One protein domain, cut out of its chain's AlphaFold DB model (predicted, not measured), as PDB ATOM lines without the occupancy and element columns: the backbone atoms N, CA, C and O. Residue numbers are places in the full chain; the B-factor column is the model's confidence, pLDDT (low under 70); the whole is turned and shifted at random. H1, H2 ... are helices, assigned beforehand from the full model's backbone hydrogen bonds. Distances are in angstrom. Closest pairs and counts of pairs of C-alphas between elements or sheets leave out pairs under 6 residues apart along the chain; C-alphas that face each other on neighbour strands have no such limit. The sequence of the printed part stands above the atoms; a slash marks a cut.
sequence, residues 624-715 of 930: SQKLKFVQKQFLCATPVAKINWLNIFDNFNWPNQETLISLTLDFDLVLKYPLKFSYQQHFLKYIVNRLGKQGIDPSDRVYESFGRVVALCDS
ATOM      1  N   SER A 624     160.577 220.555 168.409       83.50
ATOM      2  CA  SER A 624     159.638 219.496 168.010       83.50
ATOM      3  C   SER A 624     159.389 218.461 169.117       83.50
ATOM      4  O   SER A 624     158.270 217.963 169.247       83.50
ATOM      5  N   GLN A 625     160.399 218.117 169.925       86.50
ATOM      6  CA  GLN A 625     160.255 217.206 171.067       86.50
ATOM      7  C   GLN A 625     159.475 217.881 172.200       86.50
ATOM      8  O   GLN A 625     158.542 217.285 172.741       86.50
ATOM      9  N   LYS A 626     159.767 219.155 172.488       90.56
ATOM     10  CA  LYS A 626     159.037 219.943 173.492       90.56
ATOM     11  C   LYS A 626     157.547 220.090 173.147       90.56
ATOM     12  O   LYS A 626     156.690 219.888 174.005       90.56
ATOM     13  N   LEU A 627     157.214 220.340 171.877       92.00
ATOM     14  CA  LEU A 627     155.823 220.390 171.403       92.00
ATOM     15  C   LEU A 627     155.114 219.024 171.506       92.00
ATOM     16  O   LEU A 627     153.947 218.974 171.899       92.00
ATOM     17  N   LYS A 628     155.811 217.908 171.246       89.69
ATOM     18  CA  LYS A 628     155.279 216.541 171.450       89.69
ATOM     19  C   LYS A 628     155.033 216.215 172.931       89.69
ATOM     20  O   LYS A 628     154.070 215.522 173.261       89.69
ATOM     21  N   PHE A 629     155.841 216.753 173.842       89.25
ATOM     22  CA  PHE A 629     155.614 216.617 175.285       89.25
ATOM     23  C   PHE A 629     154.373 217.399 175.759       89.25
ATOM     24  O   PHE A 629     153.586 216.895 176.565       89.25
ATOM     25  N   VAL A 630     154.125 218.593 175.206       93.06
ATOM     26  CA  VAL A 630     152.869 219.335 175.439       93.06
ATOM     27  C   VAL A 630     151.670 218.615 174.801       93.06
ATOM     28  O   VAL A 630     150.621 218.520 175.435       93.06
ATOM     29  N   GLN A 631     151.820 218.024 173.608       93.31
ATOM     30  CA  GLN A 631     150.794 217.169 172.988       93.31
ATOM     31  C   GLN A 631     150.377 216.013 173.907       93.31
ATOM     32  O   GLN A 631     149.182 215.806 174.114       93.31
ATOM     33  N   LYS A 632     151.333 215.274 174.483       90.50
ATOM     34  CA  LYS A 632     151.048 214.134 175.372       90.50
ATOM     35  C   LYS A 632     150.205 214.550 176.585       90.50
ATOM     36  O   LYS A 632     149.215 213.890 176.888       90.50
ATOM     37  N   GLN A 633     150.538 215.685 177.204       92.12
ATOM     38  CA  GLN A 633     149.780 216.275 178.315       92.12
ATOM     39  C   GLN A 633     148.403 216.814 177.895       92.12
ATOM     40  O   GLN A 633     147.432 216.694 178.644       92.12
ATOM     41  N   PHE A 634     148.294 217.401 176.700       94.50
ATOM     42  CA  PHE A 634     147.017 217.859 176.159       94.50
ATOM     43  C   PHE A 634     146.061 216.684 175.926       94.50
ATOM     44  O   PHE A 634     144.917 216.729 176.369       94.50
ATOM     45  N   LEU A 635     146.530 215.616 175.271       93.62
ATOM     46  CA  LEU A 635     145.708 214.470 174.866       93.62
ATOM     47  C   LEU A 635     145.122 213.688 176.055       93.62
ATOM     48  O   LEU A 635     143.971 213.246 175.980       93.62
ATOM     49  N   CYS A 636     145.851 213.572 177.170       90.12
ATOM     50  CA  CYS A 636     145.339 212.970 178.407       90.12
ATOM     51  C   CYS A 636     144.497 213.938 179.269       90.12
ATOM     52  O   CYS A 636     144.025 213.560 180.344       90.12
ATOM     53  N   ALA A 637     144.257 215.161 178.781       90.94
ATOM     54  CA  ALA A 637     143.506 216.232 179.433       90.94
ATOM     55  C   ALA A 637     144.105 216.724 180.770       90.94
ATOM     56  O   ALA A 637     143.359 217.090 181.686       90.94
ATOM     57  N   THR A 638     145.440 216.781 180.886       89.25
ATOM     58  CA  THR A 638     146.133 217.393 182.036       89.25
ATOM     59  C   THR A 638     145.640 218.830 182.245       89.25
ATOM     60  O   THR A 638     145.654 219.606 181.283       89.25
ATOM     61  N   PRO A 639     145.209 219.231 183.462       88.75
ATOM     62  CA  PRO A 639     144.707 220.578 183.727       88.75
ATOM     63  C   PRO A 639     145.678 221.654 183.234       88.75
ATOM     64  O   PRO A 639     146.854 221.614 183.568       88.75
ATOM     65  N   VAL A 640     145.190 222.634 182.467       90.94
ATOM     66  CA  VAL A 640     146.038 223.566 181.688       90.94
ATOM     67  C   VAL A 640     147.067 224.324 182.544       90.94
ATOM     68  O   VAL A 640     148.185 224.563 182.097       90.94
ATOM     69  N   ALA A 641     146.719 224.648 183.794       86.31
ATOM     70  CA  ALA A 641     147.613 225.302 184.754       86.31
ATOM     71  C   ALA A 641     148.739 224.395 185.303       86.31
ATOM     72  O   ALA A 641     149.670 224.907 185.911       86.31
ATOM     73  N   LYS A 642     148.648 223.076 185.095       85.31
ATOM     74  CA  LYS A 642     149.640 222.056 185.480       85.31
ATOM     75  C   LYS A 642     150.368 221.427 184.289       85.31
ATOM     76  O   LYS A 642     151.145 220.499 184.482       85.31
ATOM     77  N   ILE A 643     150.101 221.883 183.065       89.69
ATOM     78  CA  ILE A 643     150.902 221.469 181.910       89.69
ATOM     79  C   ILE A 643     152.311 222.036 182.113       89.69
ATOM     80  O   ILE A 643     152.465 223.245 182.283       89.69
ATOM     81  N   ASN A 644     153.331 221.181 182.085       89.56
ATOM     82  CA  ASN A 644     154.717 221.606 181.952       89.56
ATOM     83  C   ASN A 644     154.963 221.972 180.479       89.56
ATOM     84  O   ASN A 644     154.798 221.147 179.577       89.56
ATOM     85  N   TRP A 645     155.330 223.233 180.246       89.75
ATOM     86  CA  TRP A 645     155.496 223.817 178.916       89.75
ATOM     87  C   TRP A 645     156.946 223.792 178.400       89.75
ATOM     88  O   TRP A 645     157.175 224.302 177.307       89.75
ATOM     89  N   LEU A 646     157.920 223.247 179.150       88.44
ATOM     90  CA  LEU A 646     159.349 223.117 178.772       88.44
ATOM     91  C   LEU A 646     159.984 224.386 178.154       88.44
ATOM     92  O   LEU A 646     160.872 224.314 177.296       88.44
ATOM     93  N   ASN A 647     159.486 225.553 178.568       86.50
ATOM     94  CA  ASN A 647     159.803 226.877 178.033       86.50
ATOM     95  C   ASN A 647     159.653 227.015 176.499       86.50
ATOM     96  O   ASN A 647     160.365 227.794 175.873       86.50
ATOM     97  N   ILE A 648     158.683 226.328 175.863       88.50
ATOM     98  CA  ILE A 648     158.406 226.522 174.416       88.50
ATOM     99  C   ILE A 648     158.099 227.982 174.056       88.50
ATOM    100  O   ILE A 648     158.338 228.399 172.925       88.50
ATOM    101  N   PHE A 649     157.591 228.751 175.026       88.50
ATOM    102  CA  PHE A 649     157.242 230.163 174.898       88.50
ATOM    103  C   PHE A 649     158.436 231.069 174.561       88.50
ATOM    104  O   PHE A 649     158.214 232.156 174.036       88.50
ATOM    105  N   ASP A 650     159.673 230.623 174.777       85.19
ATOM    106  CA  ASP A 650     160.879 231.411 174.488       85.19
ATOM    107  C   ASP A 650     161.199 231.463 172.978       85.19
ATOM    108  O   ASP A 650     161.910 232.355 172.521       85.19
ATOM    109  N   ASN A 651     160.640 230.543 172.177       81.69
ATOM    110  CA  ASN A 651     160.768 230.517 170.712       81.69
ATOM    111  C   ASN A 651     159.435 230.122 170.038       81.69
ATOM    112  O   ASN A 651     159.378 229.278 169.137       81.69
ATOM    113  N   PHE A 652     158.322 230.709 170.490       87.81
ATOM    114  CA  PHE A 652     156.974 230.341 170.032       87.81
ATOM    115  C   PHE A 652     156.492 231.168 168.828       87.81
ATOM    116  O   PHE A 652     155.432 231.799 168.834       87.81
ATOM    117  N   ASN A 653     157.315 231.151 167.777       88.81
ATOM    118  CA  ASN A 653     157.020 231.715 166.458       88.81
ATOM    119  C   ASN A 653     155.792 231.050 165.788       88.81
ATOM    120  O   ASN A 653     155.341 229.985 166.209       88.81
ATOM    121  N   TRP A 654     155.254 231.667 164.730       90.62
ATOM    122  CA  TRP A 654     154.034 231.201 164.049       90.62
ATOM    123  C   TRP A 654     154.089 229.728 163.576       90.62
ATOM    124  O   TRP A 654     153.167 228.988 163.923       90.62
ATOM    125  N   PRO A 655     155.155 229.238 162.903       91.19
ATOM    126  CA  PRO A 655     155.307 227.810 162.597       91.19
ATOM    127  C   PRO A 655     155.220 226.884 163.820       91.19
ATOM    128  O   PRO A 655     154.585 225.830 163.757       91.19
ATOM    129  N   ASN A 656     155.800 227.277 164.959       91.06
ATOM    130  CA  ASN A 656     155.714 226.511 166.206       91.06
ATOM    131  C   ASN A 656     154.303 226.562 166.825       91.06
ATOM    132  O   ASN A 656     153.845 225.558 167.373       91.06
ATOM    133  N   GLN A 657     153.580 227.682 166.688       93.44
ATOM    134  CA  GLN A 657     152.170 227.789 167.088       93.44
ATOM    135  C   GLN A 657     151.274 226.865 166.247       93.44
ATOM    136  O   GLN A 657     150.504 226.083 166.803       93.44
ATOM    137  N   GLU A 658     151.411 226.888 164.919       92.94
ATOM    138  CA  GLU A 658     150.668 225.999 164.013       92.94
ATOM    139  C   GLU A 658     151.007 224.522 164.238       92.94
ATOM    140  O   GLU A 658     150.115 223.672 164.241       92.94
ATOM    141  N   THR A 659     152.279 224.216 164.511       94.00
ATOM    142  CA  THR A 659     152.723 222.866 164.885       94.00
ATOM    143  C   THR A 659     152.101 222.413 166.207       94.00
ATOM    144  O   THR A 659     151.691 221.260 166.323       94.00
ATOM    145  N   LEU A 660     151.941 223.298 167.201       95.06
ATOM    146  CA  LEU A 660     151.219 222.932 168.422       95.06
ATOM    147  C   LEU A 660     149.738 222.646 168.136       95.06
ATOM    148  O   LEU A 660     149.208 221.663 168.650       95.06
ATOM    149  N   ILE A 661     149.068 223.465 167.317       95.62
ATOM    150  CA  ILE A 661     147.651 223.268 166.969       95.62
ATOM    151  C   ILE A 661     147.437 221.958 166.192       95.62
ATOM    152  O   ILE A 661     146.515 221.212 166.531       95.62
ATOM    153  N   SER A 662     148.300 221.631 165.225       94.81
ATOM    154  CA  SER A 662     148.219 220.376 164.456       94.81
ATOM    155  C   SER A 662     148.479 219.129 165.306       94.81
ATOM    156  O   SER A 662     147.813 218.111 165.127       94.81
ATOM    157  N   LEU A 663     149.367 219.220 166.300       94.31
ATOM    158  CA  LEU A 663     149.593 218.148 167.270       94.31
ATOM    159  C   LEU A 663     148.477 218.029 168.330       94.31
ATOM    160  O   LEU A 663     148.379 216.985 168.974       94.31
ATOM    161  N   THR A 664     147.639 219.053 168.538       95.81
ATOM    162  CA  THR A 664     146.652 219.090 169.637       95.81
ATOM    163  C   THR A 664     145.199 219.121 169.160       95.81
ATOM    164  O   THR A 664     144.511 218.105 169.235       95.81
ATOM    165  N   LEU A 665     144.698 220.269 168.700       94.38
ATOM    166  CA  LEU A 665     143.280 220.467 168.374       94.38
ATOM    167  C   LEU A 665     142.887 219.964 166.982       94.38
ATOM    168  O   LEU A 665     141.726 219.611 166.780       94.38
ATOM    169  N   ASP A 666     143.828 219.954 166.039       94.19
ATOM    170  CA  ASP A 666     143.634 219.438 164.679       94.19
ATOM    171  C   ASP A 666     144.151 217.998 164.515       94.19
ATOM    172  O   ASP A 666     144.136 217.455 163.414       94.19
ATOM    173  N   PHE A 667     144.572 217.353 165.607       94.81
ATOM    174  CA  PHE A 667     144.985 215.954 165.596       94.81
ATOM    175  C   PHE A 667     143.784 215.052 165.263       94.81
ATOM    176  O   PHE A 667     142.761 215.112 165.949       94.81
ATOM    177  N   ASP A 668     143.910 214.186 164.248       92.81
ATOM    178  CA  ASP A 668     142.819 213.353 163.696       92.81
ATOM    179  C   ASP A 668     141.972 212.647 164.766       92.81
ATOM    180  O   ASP A 668     140.747 212.542 164.665       92.81
ATOM    181  N   LEU A 669     142.633 212.164 165.819       91.50
ATOM    182  CA  LEU A 669     141.990 211.442 166.909       91.50
ATOM    183  C   LEU A 669     141.090 212.348 167.762       91.50
ATOM    184  O   LEU A 669     140.021 211.905 168.170       91.50
ATOM    185  N   VAL A 670     141.469 213.615 167.964       93.69
ATOM    186  CA  VAL A 670     140.672 214.631 168.677       93.69
ATOM    187  C   VAL A 670     139.524 215.135 167.802       93.69
ATOM    188  O   VAL A 670     138.424 215.367 168.304       93.69
ATOM    189  N   LEU A 671     139.732 215.239 166.487       91.81
ATOM    190  CA  LEU A 671     138.663 215.562 165.535       91.81
ATOM    191  C   LEU A 671     137.598 214.450 165.475       91.81
ATOM    192  O   LEU A 671     136.404 214.737 165.381       91.81
ATOM    193  N   LYS A 672     138.011 213.179 165.576       93.19
ATOM    194  CA  LYS A 672     137.122 212.004 165.565       93.19
ATOM    195  C   LYS A 672     136.470 211.710 166.922       93.19
ATOM    196  O   LYS A 672     135.307 211.307 166.975       93.19
ATOM    197  N   TYR A 673     137.214 211.885 168.010       94.19
ATOM    198  CA  TYR A 673     136.840 211.532 169.379       94.19
ATOM    199  C   TYR A 673     137.224 212.693 170.322       94.19
ATOM    200  O   TYR A 673     138.279 212.657 170.949       94.19
ATOM    201  N   PRO A 674     136.406 213.753 170.435       93.12
ATOM    202  CA  PRO A 674     136.850 215.004 171.045       93.12
ATOM    203  C   PRO A 674     137.062 214.949 172.563       93.12
ATOM    204  O   PRO A 674     136.192 214.527 173.338       93.12
ATOM    205  N   LEU A 675     138.190 215.523 172.997       94.06
ATOM    206  CA  LEU A 675     138.341 216.045 174.353       94.06
ATOM    207  C   LEU A 675     137.256 217.084 174.640       94.06
ATOM    208  O   LEU A 675     136.792 217.784 173.738       94.06
ATOM    209  N   LYS A 676     136.911 217.241 175.919       92.75
ATOM    210  CA  LYS A 676     135.940 218.228 176.409       92.75
ATOM    211  C   LYS A 676     136.205 219.618 175.809       92.75
ATOM    212  O   LYS A 676     137.307 220.151 175.941       92.75
ATOM    213  N   PHE A 677     135.213 220.228 175.164       93.50
ATOM    214  CA  PHE A 677     135.402 221.500 174.465       93.50
ATOM    215  C   PHE A 677     135.739 222.632 175.440       93.50
ATOM    216  O   PHE A 677     136.585 223.465 175.116       93.50
ATOM    217  N   SER A 678     135.211 222.622 176.672       92.50
ATOM    218  CA  SER A 678     135.653 223.584 177.693       92.50
ATOM    219  C   SER A 678     137.154 223.487 177.976       92.50
ATOM    220  O   SER A 678     137.785 224.512 178.217       92.50
ATOM    221  N   TYR A 679     137.745 222.288 177.954       94.19
ATOM    222  CA  TYR A 679     139.181 222.098 178.172       94.19
ATOM    223  C   TYR A 679     139.992 222.694 177.016       94.19
ATOM    224  O   TYR A 679     140.867 223.528 177.249       94.19
ATOM    225  N   GLN A 680     139.608 222.376 175.775       95.00
ATOM    226  CA  GLN A 680     140.208 222.950 174.567       95.00
ATOM    227  C   GLN A 680     140.135 224.496 174.563       95.00
ATOM    228  O   GLN A 680     141.127 225.165 174.280       95.00
ATOM    229  N   GLN A 681     139.002 225.085 174.975       93.94
ATOM    230  CA  GLN A 681     138.860 226.544 175.123       93.94
ATOM    231  C   GLN A 681     139.806 227.139 176.178       93.94
ATOM    232  O   GLN A 681     140.283 228.257 175.993       93.94
ATOM    233  N   HIS A 682     140.063 226.445 177.294       94.44
ATOM    234  CA  HIS A 682     140.997 226.925 178.321       94.44
ATOM    235  C   HIS A 682     142.457 226.803 177.868       94.44
ATOM    236  O   HIS A 682     143.242 227.703 178.157       94.44
ATOM    237  N   PHE A 683     142.804 225.753 177.119       96.12
ATOM    238  CA  PHE A 683     144.134 225.569 176.533       96.12
ATOM    239  C   PHE A 683     144.479 226.708 175.560       96.12
ATOM    240  O   PHE A 683     145.486 227.392 175.739       96.12
ATOM    241  N   LEU A 684     143.581 227.009 174.615       95.69
ATOM    242  CA  LEU A 684     143.753 228.133 173.687       95.69
ATOM    243  C   LEU A 684     143.793 229.495 174.399       95.69
ATOM    244  O   LEU A 684     144.658 230.314 174.099       95.69
ATOM    245  N   LYS A 685     142.912 229.738 175.384       94.88
ATOM    246  CA  LYS A 685     142.952 230.974 176.191       94.88
ATOM    247  C   LYS A 685     144.275 231.137 176.932       94.88
ATOM    248  O   LYS A 685     144.766 232.255 177.031       94.88
ATOM    249  N   TYR A 686     144.848 230.057 177.460       95.19
ATOM    250  CA  TYR A 686     146.147 230.108 178.129       95.19
ATOM    251  C   TYR A 686     147.266 230.481 177.149       95.19
ATOM    252  O   TYR A 686     148.064 231.359 177.466       95.19
ATOM    253  N   ILE A 687     147.278 229.890 175.949       93.50
ATOM    254  CA  ILE A 687     148.235 230.220 174.881       93.50
ATOM    255  C   ILE A 687     148.131 231.701 174.485       93.50
ATOM    256  O   ILE A 687     149.125 232.417 174.566       93.50
ATOM    257  N   VAL A 688     146.931 232.189 174.151       93.88
ATOM    258  CA  VAL A 688     146.703 233.600 173.775       93.88
ATOM    259  C   VAL A 688     147.104 234.555 174.910       93.88
ATOM    260  O   VAL A 688     147.777 235.556 174.669       93.88
ATOM    261  N   ASN A 689     146.780 234.224 176.165       93.06
ATOM    262  CA  ASN A 689     147.162 235.025 177.334       93.06
ATOM    263  C   ASN A 689     148.666 234.967 177.674       93.06
ATOM    264  O   ASN A 689     149.148 235.842 178.394       93.06
ATOM    265  N   ARG A 690     149.405 233.942 177.226       91.94
ATOM    266  CA  ARG A 690     150.872 233.863 177.352       91.94
ATOM    267  C   ARG A 690     151.553 234.686 176.265       91.94
ATOM    268  O   ARG A 690     152.332 235.571 176.600       91.94
ATOM    269  N   LEU A 691     151.168 234.471 175.009       90.88
ATOM    270  CA  LEU A 691     151.640 235.217 173.840       90.88
ATOM    271  C   LEU A 691     151.470 236.736 174.027       90.88
ATOM    272  O   LEU A 691     152.448 237.485 173.984       90.88
ATOM    273  N   GLY A 692     150.266 237.181 174.405       89.44
ATOM    274  CA  GLY A 692     149.978 238.595 174.677       89.44
ATOM    275  C   GLY A 692     150.721 239.198 175.882       89.44
ATOM    276  O   GLY A 692     150.819 240.416 175.980       89.44
ATOM    277  N   LYS A 693     151.281 238.380 176.789       90.50
ATOM    278  CA  LYS A 693     152.182 238.847 177.865       90.50
ATOM    279  C   LYS A 693     153.638 238.985 177.416       90.50
ATOM    280  O   LYS A 693     154.390 239.696 178.072       90.50
ATOM    281  N   GLN A 694     154.029 238.308 176.338       87.81
ATOM    282  CA  GLN A 694     155.364 238.392 175.739       87.81
ATOM    283  C   GLN A 694     155.430 239.403 174.582       87.81
ATOM    284  O   GLN A 694     156.509 239.635 174.048       87.81
ATOM    285  N   GLY A 695     154.298 239.997 174.186       85.69
ATOM    286  CA  GLY A 695     154.218 240.879 173.017       85.69
ATOM    287  C   GLY A 695     154.287 240.133 171.679       85.69
ATOM    288  O   GLY A 695     154.658 240.732 170.676       85.69
ATOM    289  N   ILE A 696     153.963 238.835 171.665       88.88
ATOM    290  CA  ILE A 696     153.939 238.002 170.458       88.88
ATOM    291  C   ILE A 696     152.488 237.880 169.986       88.88
ATOM    292  O   ILE A 696     151.618 237.485 170.765       88.88
ATOM    293  N   ASP A 697     152.221 238.171 168.713       87.81
ATOM    294  CA  ASP A 697     150.891 237.991 168.130       87.81
ATOM    295  C   ASP A 697     150.564 236.498 167.902       87.81
ATOM    296  O   ASP A 697     151.380 235.771 167.316       87.81
ATOM    297  N   PRO A 698     149.379 236.013 168.331       92.38
ATOM    298  CA  PRO A 698     148.901 234.677 167.983       92.38
ATOM    299  C   PRO A 698     148.601 234.556 166.487       92.38
ATOM    300  O   PRO A 698     147.975 235.447 165.914       92.38
ATOM    301  N   SER A 699     148.993 233.438 165.875       92.31
ATOM    302  CA  SER A 699     148.720 233.169 164.461       92.31
ATOM    303  C   SER A 699     147.230 232.962 164.177       92.31
ATOM    304  O   SER A 699     146.464 232.526 165.044       92.31
ATOM    305  N   ASP A 700     146.816 233.225 162.934       91.44
ATOM    306  CA  ASP A 700     145.417 233.101 162.500       91.44
ATOM    307  C   ASP A 700     144.829 231.726 162.847       91.44
ATOM    308  O   ASP A 700     143.722 231.633 163.377       91.44
ATOM    309  N   ARG A 701     145.614 230.656 162.681       91.38
ATOM    310  CA  ARG A 701     145.224 229.274 163.001       91.38
ATOM    311  C   ARG A 701     144.862 229.057 164.480       91.38
ATOM    312  O   ARG A 701     144.021 228.204 164.786       91.38
ATOM    313  N   VAL A 702     145.440 229.829 165.407       91.94
ATOM    314  CA  VAL A 702     145.059 229.830 166.833       91.94
ATOM    315  C   VAL A 702     143.686 230.489 167.014       91.94
ATOM    316  O   VAL A 702     142.841 229.953 167.738       91.94
ATOM    317  N   TYR A 703     143.424 231.606 166.327       91.12
ATOM    318  CA  TYR A 703     142.131 232.299 166.363       91.12
ATOM    319  C   TYR A 703     141.010 231.517 165.661       91.12
ATOM    320  O   TYR A 703     139.912 231.422 166.213       91.12
ATOM    321  N   GLU A 704     141.274 230.895 164.510       90.69
ATOM    322  CA  GLU A 704     140.352 229.982 163.820       90.69
ATOM    323  C   GLU A 704     139.945 228.818 164.731       90.69
ATOM    324  O   GLU A 704     138.755 228.557 164.938       90.69
ATOM    325  N   SER A 705     140.937 228.158 165.339       90.62
ATOM    326  CA  SER A 705     140.718 227.071 166.299       90.62
ATOM    327  C   SER A 705     139.903 227.544 167.501       90.62
ATOM    328  O   SER A 705     139.001 226.840 167.960       90.62
ATOM    329  N   PHE A 706     140.163 228.758 167.995       91.88
ATOM    330  CA  PHE A 706     139.410 229.333 169.104       91.88
ATOM    331  C   PHE A 706     137.955 229.615 168.725       91.88
ATOM    332  O   PHE A 706     137.054 229.185 169.444       91.88
ATOM    333  N   GLY A 707     137.705 230.248 167.576       87.50
ATOM    334  CA  GLY A 707     136.357 230.474 167.053       87.50
ATOM    335  C   GLY A 707     135.581 229.167 166.862       87.50
ATOM    336  O   GLY A 707     134.443 229.053 167.328       87.50
ATOM    337  N   ARG A 708     136.225 228.149 166.273       91.00
ATOM    338  CA  ARG A 708     135.659 226.806 166.073       91.00
ATOM    339  C   ARG A 708     135.207 226.171 167.386       91.00
ATOM    340  O   ARG A 708     134.081 225.691 167.468       91.00
ATOM    341  N   VAL A 709     136.054 226.166 168.416       89.38
ATOM    342  CA  VAL A 709     135.745 225.496 169.694       89.38
ATOM    343  C   VAL A 709     134.825 226.343 170.589       89.38
ATOM    344  O   VAL A 709     134.035 225.787 171.351       89.38
ATOM    345  N   VAL A 710     134.848 227.677 170.493       85.75
ATOM    346  CA  VAL A 710     133.911 228.563 171.219       85.75
ATOM    347  C   VAL A 710     132.467 228.417 170.722       85.75
ATOM    348  O   VAL A 710     131.538 228.594 171.508       85.75
ATOM    349  N   ALA A 711     132.259 228.025 169.463       82.75
ATOM    350  CA  ALA A 711     130.933 227.703 168.928       82.75
ATOM    351  C   ALA A 711     130.353 226.361 169.435       82.75
ATOM    352  O   ALA A 711     129.171 226.085 169.214       82.75
ATOM    353  N   LEU A 712     131.153 225.519 170.103       85.88
ATOM    354  CA  LEU A 712     130.769 224.171 170.530       85.88
ATOM    355  C   LEU A 712     130.400 224.111 172.020       85.88
ATOM    356  O   LEU A 712     130.946 224.826 172.859       85.88
ATOM    357  N   CYS A 713     129.463 223.219 172.349       79.75
ATOM    358  CA  CYS A 713     128.985 222.973 173.710       79.75
ATOM    359  C   CYS A 713     129.422 221.587 174.199       79.75
ATOM    360  O   CYS A 713     129.388 220.621 173.436       79.75
ATOM    361  N   ASP A 714     129.789 221.482 175.477       81.50
ATOM    362  CA  ASP A 714     130.208 220.217 176.085       81.50
ATOM    363  C   ASP A 714     129.108 219.147 176.086       81.50
ATOM    364  O   ASP A 714     127.931 219.406 176.345       81.50
ATOM    365  N   SER A 715     129.543 217.904 175.889       83.19
ATOM    366  CA  SER A 715     128.769 216.695 176.164       83.19
ATOM    367  C   SER A 715     128.958 216.245 177.620       83.19
ATOM    368  O   SER A 715     129.979 216.528 178.246       83.19
TER     369      SER A 715
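This is residues 624 to 715 of the 930 residues of an uncharacterized protein of Lamprigera yunnana (UniProt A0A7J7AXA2). Four longer helices, set round a shared core in the order H1, H3, H6, H5, make a compact body, each touching the next; H5, the longest, folds back into H6 as a helical hairpin. The long link of residues 636 to 647 runs over the side between H1 and H5, and the short H2 and H4 sit at opposite ends of the body. The printed part has 92 residues with six named helices, H1 to H6 in that order, and no named strand: its class is all helix. The radius of gyration of the C-alphas is 12.2 A, and the spans are 35 by 24 by 22 A.

Find C-alpha 677 at (135.402, 221.500, 174.465), where H5, residues 677 to 694, begins; it runs over 26.2 A and ends at C-alpha 694, (155.364, 238.392, 175.739). After it, H6 spans residues 700 to 710, 15.1 A long, and ends at C-alpha 710, (133.911, 228.563, 171.219). Go back to C-alpha 624 at (159.638, 219.496, 168.010), where H1, residues 624 to 635, begins its 16.3 A. H2 is residues 648 to 651, 5.9 A; H3 is residues 654 to 664, 15.2 A; H4 is residues 668 to 672, 6.1 A.

Start at H5: with residues 677 to 684 alone it touches H6, the closest C-alphas being Phe 677 and Val 709, 6.2 A apart. This hairpin's helices run opposite ways at a steep tilt of 35.5 degrees, only just beyond shallow. Next, H6 touches H3, closest at the C-alphas of Glu 658 and Arg 701, 6.4 A; they run the same way at a shallow tilt of 34 degrees, only just short of steep. H3 touches H1 at the C-alphas of Thr 664 and Gln 631, 5.7 A, the same way at a steep tilt of 39 degrees. Over these three pairs the packing is mostly crossed, the helices at steep tilts, but only just. H1 and H5 are only just apart, at 8.2 A; H3 and H5 are apart. H2 is close to H1 but not clearly touching it, at the C-alphas of Ile 648 and Lys 626, 6.7 A. H4 is close to H3 but not clearly touching it, at the C-alphas of Val 670 and Thr 664, 7.5 A. Every O i to N i+4 pair is within hydrogen-bond range in H1, H3, H4 and H6, and 13 of 14 in H5; H2 is too short for such a pair.

Look for the two C-alphas farthest apart, Asp 650 and Ser 715, at 35.4 A. The printed part, residues 624 to 715, has no cut. The link from H1 to H2 is long, with 12 residues; the other four are tight. Mean pLDDT of the printed part is 90.8, and no printed residue is under 70.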